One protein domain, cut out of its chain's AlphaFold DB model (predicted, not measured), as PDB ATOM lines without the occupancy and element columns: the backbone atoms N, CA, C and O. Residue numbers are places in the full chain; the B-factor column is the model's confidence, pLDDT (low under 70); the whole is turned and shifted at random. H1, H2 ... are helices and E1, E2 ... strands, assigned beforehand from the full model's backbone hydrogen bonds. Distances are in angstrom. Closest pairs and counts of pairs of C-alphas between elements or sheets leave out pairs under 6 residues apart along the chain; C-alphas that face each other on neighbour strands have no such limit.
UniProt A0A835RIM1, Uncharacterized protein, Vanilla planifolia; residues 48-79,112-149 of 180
ATOM      1  N   LEU A  48      46.108   2.375  54.073       86.31
ATOM      2  CA  LEU A  48      45.125   3.427  53.838       86.31
ATOM      3  C   LEU A  48      45.695   4.486  52.891       86.31
ATOM      4  O   LEU A  48      46.722   5.099  53.178       86.31
ATOM      5  N   VAL A  49      44.989   4.725  51.786       90.31
ATOM      6  CA  VAL A  49      45.335   5.741  50.789       90.31
ATOM      7  C   VAL A  49      44.143   6.666  50.556       90.31
ATOM      8  O   VAL A  49      43.033   6.216  50.276       90.31
ATOM      9  N   PHE A  50      44.380   7.971  50.644       92.81
ATOM     10  CA  PHE A  50      43.405   9.013  50.357       92.81
ATOM     11  C   PHE A  50      43.571   9.512  48.927       92.81
ATOM     12  O   PHE A  50      44.672   9.856  48.501       92.81
ATOM     13  N   ILE A  51      42.465   9.598  48.192       94.69
ATOM     14  CA  ILE A  51      42.453  10.103  46.820       94.69
ATOM     15  C   ILE A  51      41.374  11.177  46.721       94.69
ATOM     16  O   ILE A  51      40.183  10.882  46.828       94.69
ATOM     17  N   HIS A  52      41.781  12.423  46.492       93.81
ATOM     18  CA  HIS A  52      40.859  13.511  46.186       93.81
ATOM     19  C   HIS A  52      40.839  13.741  44.679       93.81
ATOM     20  O   HIS A  52      41.860  14.058  44.078       93.81
ATOM     21  N   THR A  53      39.671  13.588  44.060       93.19
ATOM     22  CA  THR A  53      39.512  13.683  42.601       93.19
ATOM     23  C   THR A  53      38.764  14.941  42.182       93.19
ATOM     24  O   THR A  53      38.174  15.616  43.025       93.19
ATOM     25  N   LYS A  54      38.767  15.227  40.870       90.94
ATOM     26  CA  LYS A  54      38.007  16.316  40.232       90.94
ATOM     27  C   LYS A  54      38.375  17.710  40.751       90.94
ATOM     28  O   LYS A  54      37.534  18.603  40.772       90.94
ATOM     29  N   LEU A  55      39.630  17.888  41.152       90.94
ATOM     30  CA  LEU A  55      40.120  19.141  41.715       90.94
ATOM     31  C   LEU A  55      40.293  20.209  40.636       90.94
ATOM     32  O   LEU A  55      40.883  19.950  39.585       90.94
ATOM     33  N   ARG A  56      39.820  21.424  40.907       88.62
ATOM     34  CA  ARG A  56      40.153  22.607  40.107       88.62
ATOM     35  C   ARG A  56      41.452  23.230  40.612       88.62
ATOM     36  O   ARG A  56      41.846  23.011  41.756       88.62
ATOM     37  N   ASP A  57      42.082  24.071  39.798       84.31
ATOM     38  CA  ASP A  57      43.366  24.701  40.144       84.31
ATOM     39  C   ASP A  57      43.323  25.474  41.476       84.31
ATOM     40  O   ASP A  57      44.247  25.387  42.278       84.31
ATOM     41  N   GLN A  58      42.214  26.152  41.787       85.06
ATOM     42  CA  GLN A  58      42.039  26.866  43.064       85.06
ATOM     43  C   GLN A  58      42.108  25.935  44.290       85.06
ATOM     44  O   GLN A  58      42.533  26.341  45.370       85.06
ATOM     45  N   GLU A  59      41.700  24.678  44.122       86.38
ATOM     46  CA  GLU A  59      41.658  23.661  45.176       86.38
ATOM     47  C   GLU A  59      43.020  22.967  45.344       86.38
ATOM     48  O   GLU A  59      43.312  22.441  46.415       86.38
ATOM     49  N   LEU A  60      43.880  23.032  44.321       85.69
ATOM     50  CA  LEU A  60      45.237  22.479  44.315       85.69
ATOM     51  C   LEU A  60      46.283  23.410  44.943       85.69
ATOM     52  O   LEU A  60      47.460  23.049  45.012       85.69
ATOM     53  N   CYS A  61      45.887  24.594  45.417       87.81
ATOM     54  CA  CYS A  61      46.840  25.529  45.996       87.81
ATOM     55  C   CYS A  61      47.541  24.917  47.235       87.81
ATOM     56  O   CYS A  61      46.897  24.226  48.037       87.81
ATOM     57  N   PRO A  62      48.848  25.178  47.451       88.50
ATOM     58  CA  PRO A  62      49.618  24.533  48.524       88.50
ATOM     59  C   PRO A  62      49.013  24.703  49.923       88.50
ATOM     60  O   PRO A  62      49.126  23.815  50.773       88.50
ATOM     61  N   HIS A  63      48.337  25.831  50.158       92.69
ATOM     62  CA  HIS A  63      47.644  26.112  51.410       92.69
ATOM     63  C   HIS A  63      46.517  25.105  51.681       92.69
ATOM     64  O   HIS A  63      46.491  24.487  52.746       92.69
ATOM     65  N   ASN A  64      45.642  24.872  50.698       91.56
ATOM     66  CA  ASN A  64      44.522  23.937  50.818       91.56
ATOM     67  C   ASN A  64      45.012  22.499  50.994       91.56
ATOM     68  O   ASN A  64      44.514  21.774  51.855       91.56
ATOM     69  N   VAL A  65      46.046  22.108  50.245       91.19
ATOM     70  CA  VAL A  65      46.669  20.784  50.371       91.19
ATOM     71  C   VAL A  65      47.231  20.570  51.777       91.19
ATOM     72  O   VAL A  65      47.005  19.524  52.386       91.19
ATOM     73  N   THR A  66      47.918  21.572  52.326       92.44
ATOM     74  CA  THR A  66      48.479  21.503  53.684       92.44
ATOM     75  C   THR A  66      47.381  21.404  54.742       92.44
ATOM     76  O   THR A  66      47.498  20.616  55.682       92.44
ATOM     77  N   LEU A  67      46.297  22.172  54.598       93.81
ATOM     78  CA  LEU A  67      45.149  22.094  55.503       93.81
ATOM     79  C   LEU A  67      44.479  20.717  55.452       93.81
ATOM     80  O   LEU A  67      44.196  20.146  56.504       93.81
ATOM     81  N   LEU A  68      44.287  20.158  54.256       94.00
ATOM     82  CA  LEU A  68      43.699  18.833  54.076       94.00
ATOM     83  C   LEU A  68      44.556  17.743  54.729       94.00
ATOM     84  O   LEU A  68      44.029  16.918  55.474       94.00
ATOM     85  N   LYS A  69      45.875  17.769  54.521       92.50
ATOM     86  CA  LYS A  69      46.809  16.830  55.164       92.50
ATOM     87  C   LYS A  69      46.706  16.886  56.689       92.50
ATOM     88  O   LYS A  69      46.557  15.848  57.331       92.50
ATOM     89  N   LYS A  70      46.701  18.092  57.269       92.44
ATOM     90  CA  LYS A  70      46.528  18.290  58.720       92.44
ATOM     91  C   LYS A  70      45.180  17.772  59.216       92.44
ATOM     92  O   LYS A  70      45.118  17.135  60.263       92.44
ATOM     93  N   ALA A  71      44.108  18.034  58.471       92.62
ATOM     94  CA  ALA A  71      42.773  17.564  58.819       92.62
ATOM     95  C   ALA A  71      42.703  16.030  58.822       92.62
ATOM     96  O   ALA A  71      42.212  15.453  59.790       92.62
ATOM     97  N   LEU A  72      43.249  15.372  57.794       91.56
ATOM     98  CA  LEU A  72      43.303  13.911  57.705       91.56
ATOM     99  C   LEU A  72      44.118  13.306  58.850       91.56
ATOM    100  O   LEU A  72      43.626  12.416  59.539       91.56
ATOM    101  N   LEU A  73      45.315  13.833  59.115       88.56
ATOM    102  CA  LEU A  73      46.153  13.356  60.213       88.56
ATOM    103  C   LEU A  73      45.425  13.451  61.561       88.56
ATOM    104  O   LEU A  73      45.400  12.491  62.326       88.56
ATOM    105  N   ASN A  74      44.772  14.582  61.833       88.56
ATOM    106  CA  ASN A  74      44.010  14.767  63.066       88.56
ATOM    107  C   ASN A  74      42.804  13.825  63.153       88.56
ATOM    108  O   ASN A  74      42.534  13.271  64.215       88.56
ATOM    109  N   TYR A  75      42.087  13.624  62.045       87.50
ATOM    110  CA  TYR A  75      40.870  12.813  62.018       87.50
ATOM    111  C   TYR A  75      41.140  11.308  62.174       87.50
ATOM    112  O   TYR A  75      40.309  10.576  62.721       87.50
ATOM    113  N   PHE A  76      42.305  10.850  61.711       84.31
ATOM    114  CA  PHE A  76      42.733   9.453  61.782       84.31
ATOM    115  C   PHE A  76      43.739   9.171  62.902       84.31
ATOM    116  O   PHE A  76      44.127   8.024  63.070       84.31
ATOM    117  N   ARG A  77      44.090  10.167  63.726       84.06
ATOM    118  CA  ARG A  77      45.086  10.044  64.805       84.06
ATOM    119  C   ARG A  77      44.850   8.867  65.759       84.06
ATOM    120  O   ARG A  77      45.805   8.312  66.287       84.06
ATOM    121  N   SER A  78      43.590   8.523  66.017       80.81
ATOM    122  CA  SER A  78      43.190   7.420  66.904       80.81
ATOM    123  C   SER A  78      42.767   6.148  66.160       80.81
ATOM    124  O   SER A  78      42.236   5.228  66.779       80.81
ATOM    125  N   SER A  79      42.934   6.100  64.838       79.12
ATOM    126  CA  SER A  79      42.506   4.974  64.011       79.12
ATOM    127  C   SER A  79      43.547   3.858  64.005       79.12
ATOM    128  O   SER A  79      44.746   4.117  64.026       79.12
ATOM    129  N   LEU A 112      48.287  10.715  50.549       91.69
ATOM    130  CA  LEU A 112      47.284  11.562  49.909       91.69
ATOM    131  C   LEU A 112      47.664  11.850  48.458       91.69
ATOM    132  O   LEU A 112      48.696  12.460  48.183       91.69
ATOM    133  N   PHE A 113      46.759  11.505  47.549       93.19
ATOM    134  CA  PHE A 113      46.862  11.787  46.125       93.19
ATOM    135  C   PHE A 113      45.780  12.759  45.682       93.19
ATOM    136  O   PHE A 113      44.619  12.669  46.087       93.19
ATOM    137  N   LEU A 114      46.170  13.687  44.815       93.38
ATOM    138  CA  LEU A 114      45.311  14.740  44.292       93.38
ATOM    139  C   LEU A 114      45.204  14.559  42.779       93.38
ATOM    140  O   LEU A 114      46.201  14.661  42.068       93.38
ATOM    141  N   LEU A 115      44.000  14.272  42.293       93.06
ATOM    142  CA  LEU A 115      43.709  14.113  40.874       93.06
ATOM    143  C   LEU A 115      42.917  15.334  40.378       93.06
ATOM    144  O   LEU A 115      41.763  15.526  40.788       93.06
ATOM    145  N   PRO A 116      43.514  16.156  39.493       91.25
ATOM    146  CA  PRO A 116      42.838  17.285  38.866       91.25
ATOM    147  C   PRO A 116      41.575  16.863  38.106       91.25
ATOM    148  O   PRO A 116      41.380  15.695  37.768       91.25
ATOM    149  N   LEU A 117      40.708  17.817  37.795       88.88
ATOM    150  CA  LEU A 117      39.627  17.599  36.844       88.88
ATOM    151  C   LEU A 117      40.219  17.316  35.455       88.88
ATOM    152  O   LEU A 117      41.122  18.014  34.994       88.88
ATOM    153  N   LYS A 118      39.703  16.291  34.773       84.50
ATOM    154  CA  LYS A 118      40.082  16.015  33.385       84.50
ATOM    155  C   LYS A 118      39.528  17.139  32.504       84.50
ATOM    156  O   LYS A 118      38.317  17.213  32.304       84.50
ATOM    157  N   ALA A 119      40.401  18.021  32.026       73.38
ATOM    158  CA  ALA A 119      40.026  19.053  31.068       73.38
ATOM    159  C   ALA A 119      39.537  18.393  29.770       73.38
ATOM    160  O   ALA A 119      40.124  17.410  29.312       73.38
ATOM    161  N   HIS A 120      38.433  18.903  29.224       65.62
ATOM    162  CA  HIS A 120      37.838  18.400  27.985       65.62
ATOM    163  C   HIS A 120      38.344  19.151  26.743       65.62
ATOM    164  O   HIS A 120      38.216  18.635  25.639       65.62
ATOM    165  N   ASP A 121      38.943  20.327  26.954       58.19
ATOM    166  CA  ASP A 121      39.510  21.200  25.931       58.19
ATOM    167  C   ASP A 121      40.927  21.621  26.331       58.19
ATOM    168  O   ASP A 121      41.164  22.049  27.463       58.19
ATOM    169  N   ASP A 122      41.851  21.587  25.369       57.12
ATOM    170  CA  ASP A 122      43.243  22.048  25.498       57.12
ATOM    171  C   ASP A 122      43.371  23.582  25.658       57.12
ATOM    172  O   ASP A 122      44.475  24.135  25.644       57.12
ATOM    173  N   SER A 123      42.253  24.302  25.799       59.38
ATOM    174  CA  SER A 123      42.218  25.767  25.837       59.38
ATOM    175  C   SER A 123      42.694  26.358  27.167       59.38
ATOM    176  O   SER A 123      43.145  27.504  27.194       59.38
ATOM    177  N   GLN A 124      42.658  25.590  28.261       61.69
ATOM    178  CA  GLN A 124      43.196  26.015  29.554       61.69
ATOM    179  C   GLN A 124      44.370  25.136  29.968       61.69
ATOM    180  O   GLN A 124      44.213  23.972  30.338       61.69
ATOM    181  N   LYS A 125      45.574  25.718  29.922       66.06
ATOM    182  CA  LYS A 125      46.761  25.084  30.497       66.06
ATOM    183  C   LYS A 125      46.571  24.980  32.015       66.06
ATOM    184  O   LYS A 125      46.303  26.008  32.637       66.06
ATOM    185  N   PRO A 126      46.729  23.785  32.611       68.62
ATOM    186  CA  PRO A 126      46.632  23.635  34.056       68.62
ATOM    187  C   PRO A 126      47.731  24.459  34.733       68.62
ATOM    188  O   PRO A 126      48.880  24.435  34.286       68.62
ATOM    189  N   GLN A 127      47.396  25.172  35.811       74.50
ATOM    190  CA  GLN A 127      48.385  25.942  36.581       74.50
ATOM    191  C   GLN A 127      49.349  25.042  37.364       74.50
ATOM    192  O   GLN A 127      50.475  25.441  37.649       74.50
ATOM    193  N   PHE A 128      48.904  23.829  37.701       75.88
ATOM    194  CA  PHE A 128      49.679  22.853  38.461       75.88
ATOM    195  C   PHE A 128      50.108  21.675  37.581       75.88
ATOM    196  O   PHE A 128      51.143  21.718  36.924       75.88
ATOM    197  N   GLN A 129      49.322  20.599  37.566       82.12
ATOM    198  CA  GLN A 129      49.645  19.366  36.858       82.12
ATOM    199  C   GLN A 129      48.461  18.930  35.997       82.12
ATOM    200  O   GLN A 129      47.306  19.112  36.375       82.12
ATOM    201  N   SER A 130      48.738  18.322  34.842       87.44
ATOM    202  CA  SER A 130      47.696  17.701  34.023       87.44
ATOM    203  C   SER A 130      47.163  16.415  34.662       87.44
ATOM    204  O   SER A 130      47.890  15.700  35.358       87.44
ATOM    205  N   TYR A 131      45.904  16.079  34.366       89.44
ATOM    206  CA  TYR A 131      45.265  14.847  34.842       89.44
ATOM    207  C   TYR A 131      46.090  13.591  34.528       89.44
ATOM    208  O   TYR A 131      46.358  12.796  35.423       89.44
ATOM    209  N   SER A 132      46.540  13.424  33.279       90.19
ATOM    210  CA  SER A 132      47.287  12.232  32.855       90.19
ATOM    211  C   SER A 132      48.623  12.088  33.582       90.19
ATOM    212  O   SER A 132      49.004  10.985  33.957       90.19
ATOM    213  N   CYS A 133      49.322  13.201  33.826       90.12
ATOM    214  CA  CYS A 133      50.582  13.178  34.560       90.12
ATOM    215  C   CYS A 133      50.355  12.869  36.049       90.12
ATOM    216  O   CYS A 133      51.122  12.111  36.638       90.12
ATOM    217  N   ALA A 134      49.306  13.428  36.661       91.31
ATOM    218  CA  ALA A 134      48.949  13.130  38.049       91.31
ATOM    219  C   ALA A 134      48.537  11.659  38.221       91.31
ATOM    220  O   ALA A 134      48.977  11.001  39.160       91.31
ATOM    221  N   LEU A 135      47.761  11.124  37.274       93.31
ATOM    222  CA  LEU A 135      47.348   9.724  37.258       93.31
ATOM    223  C   LEU A 135      48.535   8.772  37.070       93.31
ATOM    224  O   LEU A 135      48.606   7.771  37.771       93.31
ATOM    225  N   GLY A 136      49.471   9.093  36.172       94.31
ATOM    226  CA  GLY A 136      50.694   8.306  35.985       94.31
ATOM    227  C   GLY A 136      51.496   8.192  37.281       94.31
ATOM    228  O   GLY A 136      51.735   7.087  37.753       94.31
ATOM    229  N   LYS A 137      51.780   9.331  37.931       92.88
ATOM    230  CA  LYS A 137      52.476   9.350  39.231       92.88
ATOM    231  C   LYS A 137      51.733   8.569  40.312       92.88
ATOM    232  O   LYS A 137      52.363   7.895  41.119       92.88
ATOM    233  N   PHE A 138      50.404   8.665  40.341       93.31
ATOM    234  CA  PHE A 138      49.585   7.881  41.261       93.31
ATOM    235  C   PHE A 138      49.766   6.376  41.027       93.31
ATOM    236  O   PHE A 138      50.052   5.654  41.977       93.31
ATOM    237  N   CYS A 139      49.651   5.911  39.781       95.06
ATOM    238  CA  CYS A 139      49.857   4.504  39.440       95.06
ATOM    239  C   CYS A 139      51.262   4.026  39.826       95.06
ATOM    240  O   CYS A 139      51.381   2.994  40.484       95.06
ATOM    241  N   ASP A 140      52.299   4.791  39.478       94.81
ATOM    242  CA  ASP A 140      53.691   4.455  39.796       94.81
ATOM    243  C   ASP A 140      53.889   4.303  41.307       94.81
ATOM    244  O   ASP A 140      54.459   3.316  41.776       94.81
ATOM    245  N   GLN A 141      53.352   5.244  42.087       91.62
ATOM    246  CA  GLN A 141      53.490   5.212  43.534       91.62
ATOM    247  C   GLN A 141      52.742   4.024  44.146       91.62
ATOM    248  O   GLN A 141      53.332   3.319  44.959       91.62
ATOM    249  N   ILE A 142      51.502   3.743  43.731       91.31
ATOM    250  CA  ILE A 142      50.735   2.581  44.221       91.31
ATOM    251  C   ILE A 142      51.447   1.264  43.906       91.31
ATOM    252  O   ILE A 142      51.519   0.394  44.767       91.31
ATOM    253  N   LEU A 143      51.994   1.117  42.698       92.00
ATOM    254  CA  LEU A 143      52.714  -0.094  42.296       92.00
ATOM    255  C   LEU A 143      54.048  -0.265  43.035       92.00
ATOM    256  O   LEU A 143      54.507  -1.392  43.197       92.00
ATOM    257  N   SER A 144      54.657   0.832  43.490       90.31
ATOM    258  CA  SER A 144      55.876   0.810  44.307       90.31
ATOM    259  C   SER A 144      55.633   0.608  45.807       90.31
ATOM    260  O   SER A 144      56.596   0.401  46.543       90.31
ATOM    261  N   MET A 145      54.382   0.686  46.283       87.00
ATOM    262  CA  MET A 145      54.088   0.490  47.705       87.00
ATOM    263  C   MET A 145      54.406  -0.947  48.114       87.00
ATOM    264  O   MET A 145      54.019  -1.897  47.433       87.00
ATOM    265  N   GLU A 146      55.076  -1.109  49.257       83.62
ATOM    266  CA  GLU A 146      55.343  -2.435  49.803       83.62
ATOM    267  C   GLU A 146      54.018  -3.149  50.120       83.62
ATOM    268  O   GLU A 146      53.201  -2.629  50.891       83.62
ATOM    269  N   PRO A 147      53.773  -4.341  49.545       78.50
ATOM    270  CA  PRO A 147      52.592  -5.113  49.877       78.50
ATOM    271  C   PRO A 147      52.660  -5.528  51.340       78.50
ATOM    272  O   PRO A 147      53.648  -6.118  51.774       78.50
ATOM    273  N   GLN A 148      51.594  -5.283  52.095       79.88
ATOM    274  CA  GLN A 148      51.500  -5.793  53.454       79.88
ATOM    275  C   GLN A 148      51.104  -7.275  53.385       79.88
ATOM    276  O   GLN A 148      49.989  -7.580  52.939       79.88
ATOM    277  N   PRO A 149      51.998  -8.212  53.754       80.62
ATOM    278  CA  PRO A 149      51.710  -9.630  53.624       80.62
ATOM    279  C   PRO A 149      50.696 -10.066  54.680       80.62
ATOM    280  O   PRO A 149      50.663  -9.549  55.799       80.62
TER     281      PRO A 149
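AT A GLANCE: This is residues 48 to 79 and 112 to 149 of the 180 residues of an uncharacterized protein of Vanilla planifolia (UniProt A0A835RIM1). Two parallel strands, E1 and E2, run side by side in the middle of a loose, flat slab, with the long helix H2 off one side of the pair and the long helix H3 packed on E2 from the other side. Both long helices run back against the direction of the strands, and the short helix H1 sits at the turn from E1 to H2; in the loop between E2 and H3, residues 120 to 125 stick out beyond the strands. The printed part has 70 residues, with named elements in the order E1, H1, H2, E2, H3, and its class is mixed, helices and strands. The whole is loose, with a radius of gyration of the C-alphas of 14.1 A, and its C-alphas span 44 by 28 by 15 A.

HOW THE PARTS SIT: Begin at strand E1, residues 50 to 55, whose parallel neighbour is strand E2, residues 112 to 116; the angle between their directions is 17 degrees. Look across this pair at N 113 and O 50, 2.8 A apart, and at N 52 and O 113, 2.9 A apart, both within hydrogen-bond range. A tight link of one residue leads from E1 to helix H1, residues 57 to 60, whose closest approach to E2 is at the C-alphas of Asp 57 and Pro 116, 7.5 A apart. Another tight link leads to helix H2, residues 62 to 76. H1 and H2 are close but not clearly touching, and their closest C-alphas, those of Glu 59 and Val 65, are 7.8 A apart. H2 comes closest to E2 at the C-alphas of Lys 69 and Leu 112, 7.5 A apart. From E2 a long link leads to helix H3, residues 131 to 144, which has 7 pairs of C-alphas within 8 A of E2; the closest are Pro 116 and Tyr 131, 5.3 A apart. H2 and H3 are apart, and each is apart from E1. In H2 and H3 every O i to N i+4 pair is within hydrogen-bond range, while H1 is too short for such a pair.

IN THESE COORDINATES: Find C-alpha 50 at (43.405, 9.013, 50.357); from there E1 runs 13.7 A to C-alpha 55. H1 follows from C-alpha 57 to C-alpha 60. H2 begins at C-alpha 62, at (49.618, 24.533, 48.524), and runs 21.2 A to C-alpha 76. E2 covers 13.2 A from C-alpha 112 to C-alpha 116. H3 runs 20.0 A from C-alpha 131 to C-alpha 144, at (55.876, 0.810, 44.307).

THE WHOLE: The two C-alphas farthest apart, those of Ser 123 and Pro 149, are 46.0 A apart. Between Ser 79 and Leu 112 you meet the cut: residues 80 to 111 are not printed, and the C-alphas across it are 16.3 A apart. Residues 73 to 79, of which 73 to 76 belong to H2, residues 120 to 125 and residues 143 to 149 stand free. The long link, residues 117 to 130, has no named element. Look in the B-factor column for the model's confidence: the mean pLDDT of the printed part is 86.0, and residues 120 to 126 are under 70.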